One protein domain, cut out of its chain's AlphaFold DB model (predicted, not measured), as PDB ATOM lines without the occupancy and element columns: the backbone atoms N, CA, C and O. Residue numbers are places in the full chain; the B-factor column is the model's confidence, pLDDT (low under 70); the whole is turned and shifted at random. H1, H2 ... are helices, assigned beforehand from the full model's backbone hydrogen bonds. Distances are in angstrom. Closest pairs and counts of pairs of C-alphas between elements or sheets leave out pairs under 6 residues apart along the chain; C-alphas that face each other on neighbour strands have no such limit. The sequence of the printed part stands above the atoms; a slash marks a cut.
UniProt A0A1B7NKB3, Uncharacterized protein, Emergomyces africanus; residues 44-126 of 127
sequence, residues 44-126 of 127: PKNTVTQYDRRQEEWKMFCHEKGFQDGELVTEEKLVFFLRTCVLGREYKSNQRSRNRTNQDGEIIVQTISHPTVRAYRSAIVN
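AT A GLANCE: This is residues 44 to 126 of the 127 residues of an uncharacterized protein of Emergomyces africanus (UniProt A0A1B7NKB3). One long helix, H1, has two shorter helices, H2 and H3, on one side of it and about perpendicular to it, H3 packing across it; the loop of residues 87 to 113 reaches away from them and makes the length. The printed part has 83 residues, with three named helices in the order H1, H2, H3 and no named strand: all helix. It is loose, with a radius of gyration of the C-alphas of 15.3 A, and spans 49 by 29 by 18 A.

IN THESE COORDINATES: Find C-alpha 45 at (149.820, 102.362, 175.299); from there H1 runs 30.3 A to residue 65. H2 is residues 75 to 86, 15.1 A. H3, residues 114 to 125, 16.6 A, ends at (166.527, 108.494, 170.315).

HOW THE PARTS SIT: Look at residues 51 to 58 of H1, which alone touch H3, at 77 degrees; the closest C-alphas, of Tyr 51 and Ala 123, are 4.9 A apart. H2 is close to H1 but not clearly touching, with C-alphas 61 and 81 at 7.2 A. H2 touches H3 at C-alphas 86 and 117, the closest, 7.0 A apart, opposite ways at a steep tilt of 47 degrees. Every O i to N i+4 pair is within hydrogen-bond range in H2 and H3, and 16 of 17 in H1.

THE WHOLE: The farthest C-alphas, of Gln 68 and Asp 104, are 49.4 A apart. The printed part has no cut; the H2 to H3 link is long, and pLDDT is under 70 at residues 90 to 101 and 107 to 110.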
ATOM      1  N   PRO A  44     152.280  99.721 172.019       87.00
ATOM      2  CA  PRO A  44     151.459  99.541 173.211       87.00
ATOM      3  C   PRO A  44     151.334 100.836 174.026       87.00
ATOM      4  O   PRO A  44     152.339 101.498 174.294       87.00
ATOM      5  N   LYS A  45     150.122 101.147 174.510       84.62
ATOM      6  CA  LYS A  45     149.820 102.362 175.299       84.62
ATOM      7  C   LYS A  45     150.786 102.580 176.466       84.62
ATOM      8  O   LYS A  45     151.287 103.679 176.665       84.62
ATOM      9  N   ASN A  46     151.116 101.509 177.189       81.75
ATOM     10  CA  ASN A  46     152.053 101.577 178.313       81.75
ATOM     11  C   ASN A  46     153.457 102.021 177.881       81.75
ATOM     12  O   ASN A  46     154.143 102.697 178.641       81.75
ATOM     13  N   THR A  47     153.889 101.638 176.678       83.25
ATOM     14  CA  THR A  47     155.186 102.023 176.117       83.25
ATOM     15  C   THR A  47     155.168 103.476 175.652       83.25
ATOM     16  O   THR A  47     156.157 104.163 175.875       83.25
ATOM     17  N   VAL A  48     154.056 103.956 175.080       85.81
ATOM     18  CA  VAL A  48     153.860 105.375 174.719       85.81
ATOM     19  C   VAL A  48     154.021 106.254 175.958       85.81
ATOM     20  O   VAL A  48     154.989 106.994 176.044       85.81
ATOM     21  N   THR A  49     153.210 106.032 176.997       86.19
ATOM     22  CA  THR A  49     153.286 106.800 178.255       86.19
ATOM     23  C   THR A  49     154.677 106.757 178.894       86.19
ATOM     24  O   THR A  49     155.158 107.723 179.487       86.19
ATOM     25  N   GLN A  50     155.349 105.611 178.796       88.62
ATOM     26  CA  GLN A  50     156.710 105.447 179.284       88.62
ATOM     27  C   GLN A  50     157.748 106.229 178.474       88.62
ATOM     28  O   GLN A  50     158.761 106.640 179.047       88.62
ATOM     29  N   TYR A  51     157.557 106.370 177.166       92.06
ATOM     30  CA  TYR A  51     158.425 107.172 176.315       92.06
ATOM     31  C   TYR A  51     158.159 108.642 176.591       92.06
ATOM     32  O   TYR A  51     159.102 109.322 176.979       92.06
ATOM     33  N   ASP A  52     156.896 109.070 176.543       91.50
ATOM     34  CA  ASP A  52     156.465 110.454 176.765       91.50
ATOM     35  C   ASP A  52     157.105 111.034 178.025       91.50
ATOM     36  O   ASP A  52     157.827 112.021 177.959       91.50
ATOM     37  N   ARG A  53     156.989 110.336 179.162       92.62
ATOM     38  CA  ARG A  53     157.594 110.787 180.422       92.62
ATOM     39  C   ARG A  53     159.113 110.980 180.330       92.62
ATOM     40  O   ARG A  53     159.665 111.913 180.904       92.62
ATOM     41  N   ARG A  54     159.823 110.058 179.677       94.44
ATOM     42  CA  ARG A  54     161.291 110.129 179.562       94.44
ATOM     43  C   ARG A  54     161.718 111.216 178.581       94.44
ATOM     44  O   ARG A  54     162.751 111.843 178.791       94.44
ATOM     45  N   GLN A  55     160.927 111.421 177.536       95.69
ATOM     46  CA  GLN A  55     161.110 112.481 176.560       95.69
ATOM     47  C   GLN A  55     160.834 113.849 177.194       95.69
ATOM     48  O   GLN A  55     161.626 114.758 177.010       95.69
ATOM     49  N   GLU A  56     159.802 113.991 178.022       95.94
ATOM     50  CA  GLU A  56     159.550 115.206 178.808       95.94
ATOM     51  C   GLU A  56     160.727 115.547 179.731       95.94
ATOM     52  O   GLU A  56     161.201 116.681 179.715       95.94
ATOM     53  N   GLU A  57     161.261 114.567 180.473       95.56
ATOM     54  CA  GLU A  57     162.458 114.773 181.307       95.56
ATOM     55  C   GLU A  57     163.663 115.264 180.476       95.56
ATOM     56  O   GLU A  57     164.425 116.114 180.936       95.56
ATOM     57  N   TRP A  58     163.820 114.771 179.241       96.81
ATOM     58  CA  TRP A  58     164.843 115.243 178.302       96.81
ATOM     59  C   TRP A  58     164.600 116.683 177.835       96.81
ATOM     60  O   TRP A  58     165.513 117.506 177.887       96.81
ATOM     61  N   LYS A  59     163.372 117.009 177.419       96.75
ATOM     62  CA  LYS A  59     163.005 118.356 176.954       96.75
ATOM     63  C   LYS A  59     163.222 119.398 178.043       96.75
ATOM     64  O   LYS A  59     163.831 120.435 177.790       96.75
ATOM     65  N   MET A  60     162.810 119.082 179.272       96.75
ATOM     66  CA  MET A  60     163.073 119.918 180.442       96.75
ATOM     67  C   MET A  60     164.571 120.123 180.664       96.75
ATOM     68  O   MET A  60     165.008 121.257 180.821       96.75
ATOM     69  N   PHE A  61     165.371 119.055 180.610       96.56
ATOM     70  CA  PHE A  61     166.824 119.164 180.734       96.56
ATOM     71  C   PHE A  61     167.434 120.070 179.656       96.56
ATOM     72  O   PHE A  61     168.260 120.927 179.969       96.56
ATOM     73  N   CYS A  62     167.027 119.917 178.393       97.19
ATOM     74  CA  CYS A  62     167.515 120.764 177.307       97.19
ATOM     75  C   CYS A  62     167.123 122.233 177.497       97.19
ATOM     76  O   CYS A  62     167.951 123.117 177.268       97.19
ATOM     77  N   HIS A  63     165.895 122.485 177.956       96.69
ATOM     78  CA  HIS A  63     165.407 123.822 178.278       96.69
ATOM     79  C   HIS A  63     166.201 124.460 179.428       96.69
ATOM     80  O   HIS A  63     166.691 125.575 179.287       96.69
ATOM     81  N   GLU A  64     166.410 123.732 180.529       96.31
ATOM     82  CA  GLU A  64     167.177 124.197 181.692       96.31
ATOM     83  C   GLU A  64     168.648 124.483 181.363       96.31
ATOM     84  O   GLU A  64     169.251 125.395 181.931       96.31
ATOM     85  N   LYS A  65     169.251 123.706 180.455       96.44
ATOM     86  CA  LYS A  65     170.638 123.915 180.013       96.44
ATOM     87  C   LYS A  65     170.790 125.020 178.970       96.44
ATOM     88  O   LYS A  65     171.906 125.503 178.796       96.44
ATOM     89  N   GLY A  66     169.709 125.417 178.295       95.81
ATOM     90  CA  GLY A  66     169.724 126.487 177.298       95.81
ATOM     91  C   GLY A  66     170.526 126.148 176.037       95.81
ATOM     92  O   GLY A  66     171.221 127.012 175.505       95.81
ATOM     93  N   PHE A  67     170.478 124.896 175.569       95.44
ATOM     94  CA  PHE A  67     171.170 124.510 174.332       95.44
ATOM     95  C   PHE A  67     170.590 125.241 173.110       95.44
ATOM     96  O   PHE A  67     169.373 125.355 172.971       95.44
ATOM     97  N   GLN A  68     171.455 125.708 172.203       93.62
ATOM     98  CA  GLN A  68     171.062 126.528 171.042       93.62
ATOM     99  C   GLN A  68     170.175 125.780 170.038       93.62
ATOM    100  O   GLN A  68     169.251 126.344 169.465       93.62
ATOM    101  N   ASP A  69     170.448 124.496 169.850       93.69
ATOM    102  CA  ASP A  69     169.698 123.541 169.031       93.69
ATOM    103  C   ASP A  69     168.529 122.890 169.805       93.69
ATOM    104  O   ASP A  69     167.901 121.944 169.326       93.69
ATOM    105  N   GLY A  70     168.231 123.381 171.013       93.81
ATOM    106  CA  GLY A  70     167.085 122.973 171.820       93.81
ATOM    107  C   GLY A  70     167.081 121.481 172.160       93.81
ATOM    108  O   GLY A  70     168.046 120.943 172.713       93.81
ATOM    109  N   GLU A  71     165.966 120.824 171.836       93.75
ATOM    110  CA  GLU A  71     165.679 119.416 172.143       93.75
ATOM    111  C   GLU A  71     166.403 118.426 171.218       93.75
ATOM    112  O   GLU A  71     166.315 117.216 171.450       93.75
ATOM    113  N   LEU A  72     167.118 118.917 170.191       95.00
ATOM    114  CA  LEU A  72     167.840 118.075 169.242       95.00
ATOM    115  C   LEU A  72     168.774 117.116 169.986       95.00
ATOM    116  O   LEU A  72     169.606 117.524 170.807       95.00
ATOM    117  N   VAL A  73     168.621 115.829 169.683       95.81
ATOM    118  CA  VAL A  73     169.372 114.759 170.329       95.81
ATOM    119  C   VAL A  73     170.740 114.640 169.680       95.81
ATOM    120  O   VAL A  73     170.873 114.159 168.558       95.81
ATOM    121  N   THR A  74     171.768 115.037 170.421       95.69
ATOM    122  CA  THR A  74     173.161 114.724 170.100       95.69
ATOM    123  C   THR A  74     173.684 113.674 171.071       95.69
ATOM    124  O   THR A  74     173.204 113.556 172.204       95.69
ATOM    125  N   GLU A  75     174.674 112.894 170.639       95.19
ATOM    126  CA  GLU A  75     175.293 111.877 171.494       95.19
ATOM    127  C   GLU A  75     175.863 112.497 172.779       95.19
ATOM    128  O   GLU A  75     175.637 111.989 173.877       95.19
ATOM    129  N   GLU A  76     176.517 113.650 172.655       96.19
ATOM    130  CA  GLU A  76     177.131 114.382 173.762       96.19
ATOM    131  C   GLU A  76     176.098 114.817 174.806       96.19
ATOM    132  O   GLU A  76     176.268 114.561 176.002       96.19
ATOM    133  N   LYS A  77     174.982 115.414 174.365       96.75
ATOM    134  CA  LYS A  77     173.891 115.793 175.268       96.75
ATOM    135  C   LYS A  77     173.256 114.570 175.914       96.75
ATOM    136  O   LYS A  77     172.923 114.617 177.097       96.75
ATOM    137  N   LEU A  78     173.093 113.477 175.165       96.06
ATOM    138  CA  LEU A  78     172.507 112.247 175.687       96.06
ATOM    139  C   LEU A  78     173.375 111.666 176.803       96.06
ATOM    140  O   LEU A  78     172.862 111.338 177.872       96.06
ATOM    141  N   VAL A  79     174.689 111.588 176.595       95.50
ATOM    142  CA  VAL A  79     175.630 111.140 177.628       95.50
ATOM    143  C   VAL A  79     175.612 112.086 178.830       95.50
ATOM    144  O   VAL A  79     175.581 111.612 179.969       95.50
ATOM    145  N   PHE A  80     175.573 113.403 178.602       95.56
ATOM    146  CA  PHE A  80     175.487 114.394 179.674       95.56
ATOM    147  C   PHE A  80     174.224 114.190 180.521       95.56
ATOM    148  O   PHE A  80     174.330 113.984 181.731       95.56
ATOM    149  N   PHE A  81     173.054 114.135 179.886       95.69
ATOM    150  CA  PHE A  81     171.775 113.878 180.542       95.69
ATOM    151  C   PHE A  81     171.777 112.561 181.319       95.69
ATOM    152  O   PHE A  81     171.415 112.533 182.494       95.69
ATOM    153  N   LEU A  82     172.211 111.461 180.693       94.19
ATOM    154  CA  LEU A  82     172.245 110.161 181.356       94.19
ATOM    155  C   LEU A  82     173.132 110.218 182.599       94.19
ATOM    156  O   LEU A  82     172.734 109.721 183.648       94.19
ATOM    157  N   ARG A  83     174.294 110.869 182.518       91.94
ATOM    158  CA  ARG A  83     175.221 110.987 183.644       91.94
ATOM    159  C   ARG A  83     174.690 111.855 184.780       91.94
ATOM    160  O   ARG A  83     174.918 111.497 185.930       91.94
ATOM    161  N   THR A  84     174.025 112.973 184.491       91.06
ATOM    162  CA  THR A  84     173.603 113.924 185.535       91.06
ATOM    163  C   THR A  84     172.193 113.718 186.051       91.06
ATOM    164  O   THR A  84     171.911 114.061 187.195       91.06
ATOM    165  N   CYS A  85     171.295 113.208 185.214       88.94
ATOM    166  CA  CYS A  85     169.866 113.158 185.511       88.94
ATOM    167  C   CYS A  85     169.360 111.732 185.745       88.94
ATOM    168  O   CYS A  85     168.331 111.563 186.397       88.94
ATOM    169  N   VAL A  86     170.051 110.710 185.229       88.25
ATOM    170  CA  VAL A  86     169.580 109.314 185.272       88.25
ATOM    171  C   VAL A  86     170.477 108.435 186.143       88.25
ATOM    172  O   VAL A  86     169.985 107.734 187.027       88.25
ATOM    173  N   LEU A  87     171.788 108.456 185.925       86.50
ATOM    174  CA  LEU A  87     172.741 107.702 186.734       86.50
ATOM    175  C   LEU A  87     172.780 108.261 188.160       86.50
ATOM    176  O   LEU A  87     172.728 109.468 188.370       86.50
ATOM    177  N   GLY A  88     172.850 107.372 189.151       71.31
ATOM    178  CA  GLY A  88     172.907 107.767 190.562       71.31
ATOM    179  C   GLY A  88     171.567 108.177 191.179       71.31
ATOM    180  O   GLY A  88     171.513 108.371 192.389       71.31
ATOM    181  N   ARG A  89     170.470 108.265 190.406       77.75
ATOM    182  CA  ARG A  89     169.140 108.482 190.995       77.75
ATOM    183  C   ARG A  89     168.739 107.284 191.845       77.75
ATOM    184  O   ARG A  89     168.830 106.130 191.408       77.75
ATOM    185  N   GLU A  90     168.216 107.582 193.028       67.44
ATOM    186  CA  GLU A  90     167.526 106.590 193.834       67.44
ATOM    187  C   GLU A  90     166.314 106.080 193.056       67.44
ATOM    188  O   GLU A  90     165.517 106.843 192.492       67.44
ATOM    189  N   TYR A  91     166.178 104.763 192.997       64.81
ATOM    190  CA  TYR A  91     164.984 104.144 192.469       64.81
ATOM    191  C   TYR A  91     163.803 104.580 193.338       64.81
ATOM    192  O   TYR A  91     163.833 104.398 194.554       64.81
ATOM    193  N   LYS A  92     162.747 105.146 192.731       60.34
ATOM    194  CA  LYS A  92     161.514 105.470 193.463       60.34
ATOM    195  C   LYS A  92     160.955 104.171 194.036       60.34
ATOM    196  O   LYS A  92     160.337 103.381 193.324       60.34
ATOM    197  N   SER A  93     161.222 103.932 195.316       49.88
ATOM    198  CA  SER A  93     160.839 102.698 195.974       49.88
ATOM    199  C   SER A  93     159.315 102.614 195.997       49.88
ATOM    200  O   SER A  93     158.662 103.407 196.678       49.88
ATOM    201  N   ASN A  94     158.724 101.634 195.314       52.50
ATOM    202  CA  ASN A  94     157.391 101.187 195.711       52.50
ATOM    203  C   ASN A  94     157.516 100.615 197.128       52.50
ATOM    204  O   ASN A  94     158.555 100.047 197.466       52.50
ATOM    205  N   GLN A  95     156.474 100.747 197.948       50.72
ATOM    206  CA  GLN A  95     156.440 100.369 199.373       50.72
ATOM    207  C   GLN A  95     157.064  98.984 199.679       50.72
ATOM    208  O   GLN A  95     157.627  98.788 200.748       50.72
ATOM    209  N   ARG A  96     157.051  98.057 198.707       52.50
ATOM    210  CA  ARG A  96     157.661  96.713 198.760       52.50
ATOM    211  C   ARG A  96     159.196  96.652 198.656       52.50
ATOM    212  O   ARG A  96     159.766  95.612 198.950       52.50
ATOM    213  N   SER A  97     159.869  97.715 198.220       52.78
ATOM    214  CA  SER A  97     161.331  97.752 197.993       52.78
ATOM    215  C   SER A  97     162.120  98.482 199.085       52.78
ATOM    216  O   SER A  97     163.343  98.500 199.032       52.78
ATOM    217  N   ARG A  98     161.441  99.041 200.096       53.34
ATOM    218  CA  ARG A  98     162.060  99.874 201.146       53.34
ATOM    219  C   ARG A  98     162.913  99.096 202.157       53.34
ATOM    220  O   ARG A  98     163.627  99.718 202.927       53.34
ATOM    221  N   ASN A  99     162.875  97.761 202.124       55.41
ATOM    222  CA  ASN A  99     163.466  96.908 203.158       55.41
ATOM    223  C   ASN A  99     164.432  95.854 202.582       55.41
ATOM    224  O   ASN A  99     164.490  94.738 203.093       55.41
ATOM    225  N   ARG A 100     165.139  96.142 201.475       59.94
ATOM    226  CA  ARG A 100     166.243  95.262 201.053       59.94
ATOM    227  C   ARG A 100     167.483  95.635 201.842       59.94
ATOM    228  O   ARG A 100     168.011  96.735 201.703       59.94
ATOM    229  N   THR A 101     167.914  94.684 202.646       68.00
ATOM    230  CA  THR A 101     169.031  94.829 203.559       68.00
ATOM    231  C   THR A 101     170.180  93.945 203.082       68.00
ATOM    232  O   THR A 101     169.938  92.821 202.631       68.00
ATOM    233  N   ASN A 102     171.412  94.453 203.127       71.75
ATOM    234  CA  ASN A 102     172.612  93.645 202.896       71.75
ATOM    235  C   ASN A 102     172.773  92.584 203.997       71.75
ATOM    236  O   ASN A 102     172.064  92.602 205.005       71.75
ATOM    237  N   GLN A 103     173.728  91.666 203.814       71.62
ATOM    238  CA  GLN A 103     174.069  90.647 204.818       71.62
ATOM    239  C   GLN A 103     174.435  91.270 206.180       71.62
ATOM    240  O   GLN A 103     174.174  90.661 207.213       71.62
ATOM    241  N   ASP A 104     174.927  92.512 206.172       76.94
ATOM    242  CA  ASP A 104     175.341  93.275 207.354       76.94
ATOM    243  C   ASP A 104     174.219  94.099 208.014       76.94
ATOM    244  O   ASP A 104     174.467  94.846 208.955       76.94
ATOM    245  N   GLY A 105     172.972  94.006 207.541       71.12
ATOM    246  CA  GLY A 105     171.866  94.750 208.156       71.12
ATOM    247  C   GLY A 105     171.690  96.195 207.650       71.12
ATOM    248  O   GLY A 105     170.767  96.881 208.088       71.12
ATOM    249  N   GLU A 106     172.495  96.641 206.681       74.25
ATOM    250  CA  GLU A 106     172.387  97.977 206.077       74.25
ATOM    251  C   GLU A 106     171.341  98.057 204.954       74.25
ATOM    252  O   GLU A 106     171.233  97.159 204.115       74.25
ATOM    253  N   ILE A 107     170.585  99.160 204.910       68.25
ATOM    254  CA  ILE A 107     169.579  99.422 203.869       68.25
ATOM    255  C   ILE A 107     170.281  99.705 202.537       68.25
ATOM    256  O   ILE A 107     171.043 100.662 202.414       68.25
ATOM    257  N   ILE A 108     169.971  98.917 201.507       67.38
ATOM    258  CA  ILE A 108     170.502  99.125 200.159       67.38
ATOM    259  C   ILE A 108     169.633 100.150 199.430       67.38
ATOM    260  O   ILE A 108     168.501  99.852 199.037       67.38
ATOM    261  N   VAL A 109     170.175 101.340 199.171       65.06
ATOM    262  CA  VAL A 109     169.544 102.309 198.266       65.06
ATOM    263  C   VAL A 109     169.741 101.833 196.828       65.06
ATOM    264  O   VAL A 109     170.827 101.919 196.252       65.06
ATOM    265  N   GLN A 110     168.685 101.276 196.232       66.06
ATOM    266  CA  GLN A 110     168.757 100.769 194.868       66.06
ATOM    267  C   GLN A 110     168.900 101.944 193.894       66.06
ATOM    268  O   GLN A 110     167.993 102.758 193.749       66.06
ATOM    269  N   THR A 111     170.042 102.036 193.220       70.12
ATOM    270  CA  THR A 111     170.259 103.012 192.142       70.12
ATOM    271  C   THR A 111     169.619 102.509 190.845       70.12
ATOM    272  O   THR A 111     169.421 101.302 190.665       70.12
ATOM    273  N   ILE A 112     169.281 103.423 189.929       77.31
ATOM    274  CA  ILE A 112     168.783 103.083 188.588       77.31
ATOM    275  C   ILE A 112     169.640 101.987 187.924       77.31
ATOM    276  O   ILE A 112     170.865 102.072 187.861       77.31
ATOM    277  N   SER A 113     168.972 100.956 187.401       77.81
ATOM    278  CA  SER A 113     169.614  99.796 186.780       77.81
ATOM    279  C   SER A 113     169.946 100.030 185.299       77.81
ATOM    280  O   SER A 113     169.340 100.862 184.618       77.81
ATOM    281  N   HIS A 114     170.886  99.247 184.756       84.69
ATOM    282  CA  HIS A 114     171.282  99.318 183.343       84.69
ATOM    283  C   HIS A 114     170.103  99.208 182.341       84.69
ATOM    284  O   HIS A 114     170.070  99.980 181.379       84.69
ATOM    285  N   PRO A 115     169.089  98.338 182.547       86.06
ATOM    286  CA  PRO A 115     167.892  98.310 181.701       86.06
ATOM    287  C   PRO A 115     167.132  99.638 181.652       86.06
ATOM    288  O   PRO A 115     166.621 100.020 180.601       86.06
ATOM    289  N   THR A 116     167.072 100.374 182.761       86.50
ATOM    290  CA  THR A 116     166.412 101.680 182.793       86.50
ATOM    291  C   THR A 116     167.190 102.716 181.988       86.50
ATOM    292  O   THR A 116     166.575 103.476 181.246       86.50
ATOM    293  N   VAL A 117     168.526 102.711 182.056       89.69
ATOM    294  CA  VAL A 117     169.377 103.574 181.214       89.69
ATOM    295  C   VAL A 117     169.132 103.288 179.731       89.69
ATOM    296  O   VAL A 117     168.933 104.213 178.943       89.69
ATOM    297  N   ARG A 118     169.055 102.004 179.350       92.06
ATOM    298  CA  ARG A 118     168.678 101.599 177.986       92.06
ATOM    299  C   ARG A 118     167.294 102.112 177.594       92.06
ATOM    300  O   ARG A 118     167.143 102.612 176.486       92.06
ATOM    301  N   ALA A 119     166.315 102.051 178.497       91.44
ATOM    302  CA  ALA A 119     164.973 102.571 178.243       91.44
ATOM    303  C   ALA A 119     164.958 104.093 178.013       91.44
ATOM    304  O   ALA A 119     164.248 104.556 177.126       91.44
ATOM    305  N   TYR A 120     165.760 104.868 178.756       94.06
ATOM    306  CA  TYR A 120     165.940 106.303 178.492       94.06
ATOM    307  C   TYR A 120     166.563 106.559 177.127       94.06
ATOM    308  O   TYR A 120     166.001 107.323 176.349       94.06
ATOM    309  N   ARG A 121     167.661 105.872 176.792       94.56
ATOM    310  CA  ARG A 121     168.274 105.981 175.462       94.56
ATOM    311  C   ARG A 121     167.258 105.688 174.355       94.56
ATOM    312  O   ARG A 121     167.144 106.474 173.426       94.56
ATOM    313  N   SER A 122     166.531 104.575 174.449       93.25
ATOM    314  CA  SER A 122     165.550 104.182 173.432       93.25
ATOM    315  C   SER A 122     164.412 105.190 173.287       93.25
ATOM    316  O   SER A 122     163.994 105.451 172.165       93.25
ATOM    317  N   ALA A 123     163.927 105.761 174.392       93.06
ATOM    318  CA  ALA A 123     162.882 106.777 174.350       93.06
ATOM    319  C   ALA A 123     163.381 108.091 173.731       93.06
ATOM    320  O   ALA A 123     162.698 108.655 172.885       93.06
ATOM    321  N   ILE A 124     164.575 108.552 174.113       94.69
ATOM    322  CA  ILE A 124     165.127 109.834 173.654       94.69
ATOM    323  C   ILE A 124     165.564 109.764 172.191       94.69
ATOM    324  O   ILE A 124     165.302 110.686 171.439       94.69
ATOM    325  N   VAL A 125     166.170 108.664 171.740       92.19
ATOM    326  CA  VAL A 125     166.527 108.494 170.315       92.19
ATOM    327  C   VAL A 125     165.280 108.433 169.416       92.19
ATOM    328  O   VAL A 125     165.378 108.641 168.214       92.19
ATOM    329  N   ASN A 126     164.108 108.163 169.992       86.44
ATOM    330  CA  ASN A 126     162.821 108.094 169.300       86.44
ATOM    331  C   ASN A 126     161.955 109.347 169.545       86.44
ATOM    332  O   ASN A 126     160.727 109.227 169.587       86.44
TER     333      ASN A 126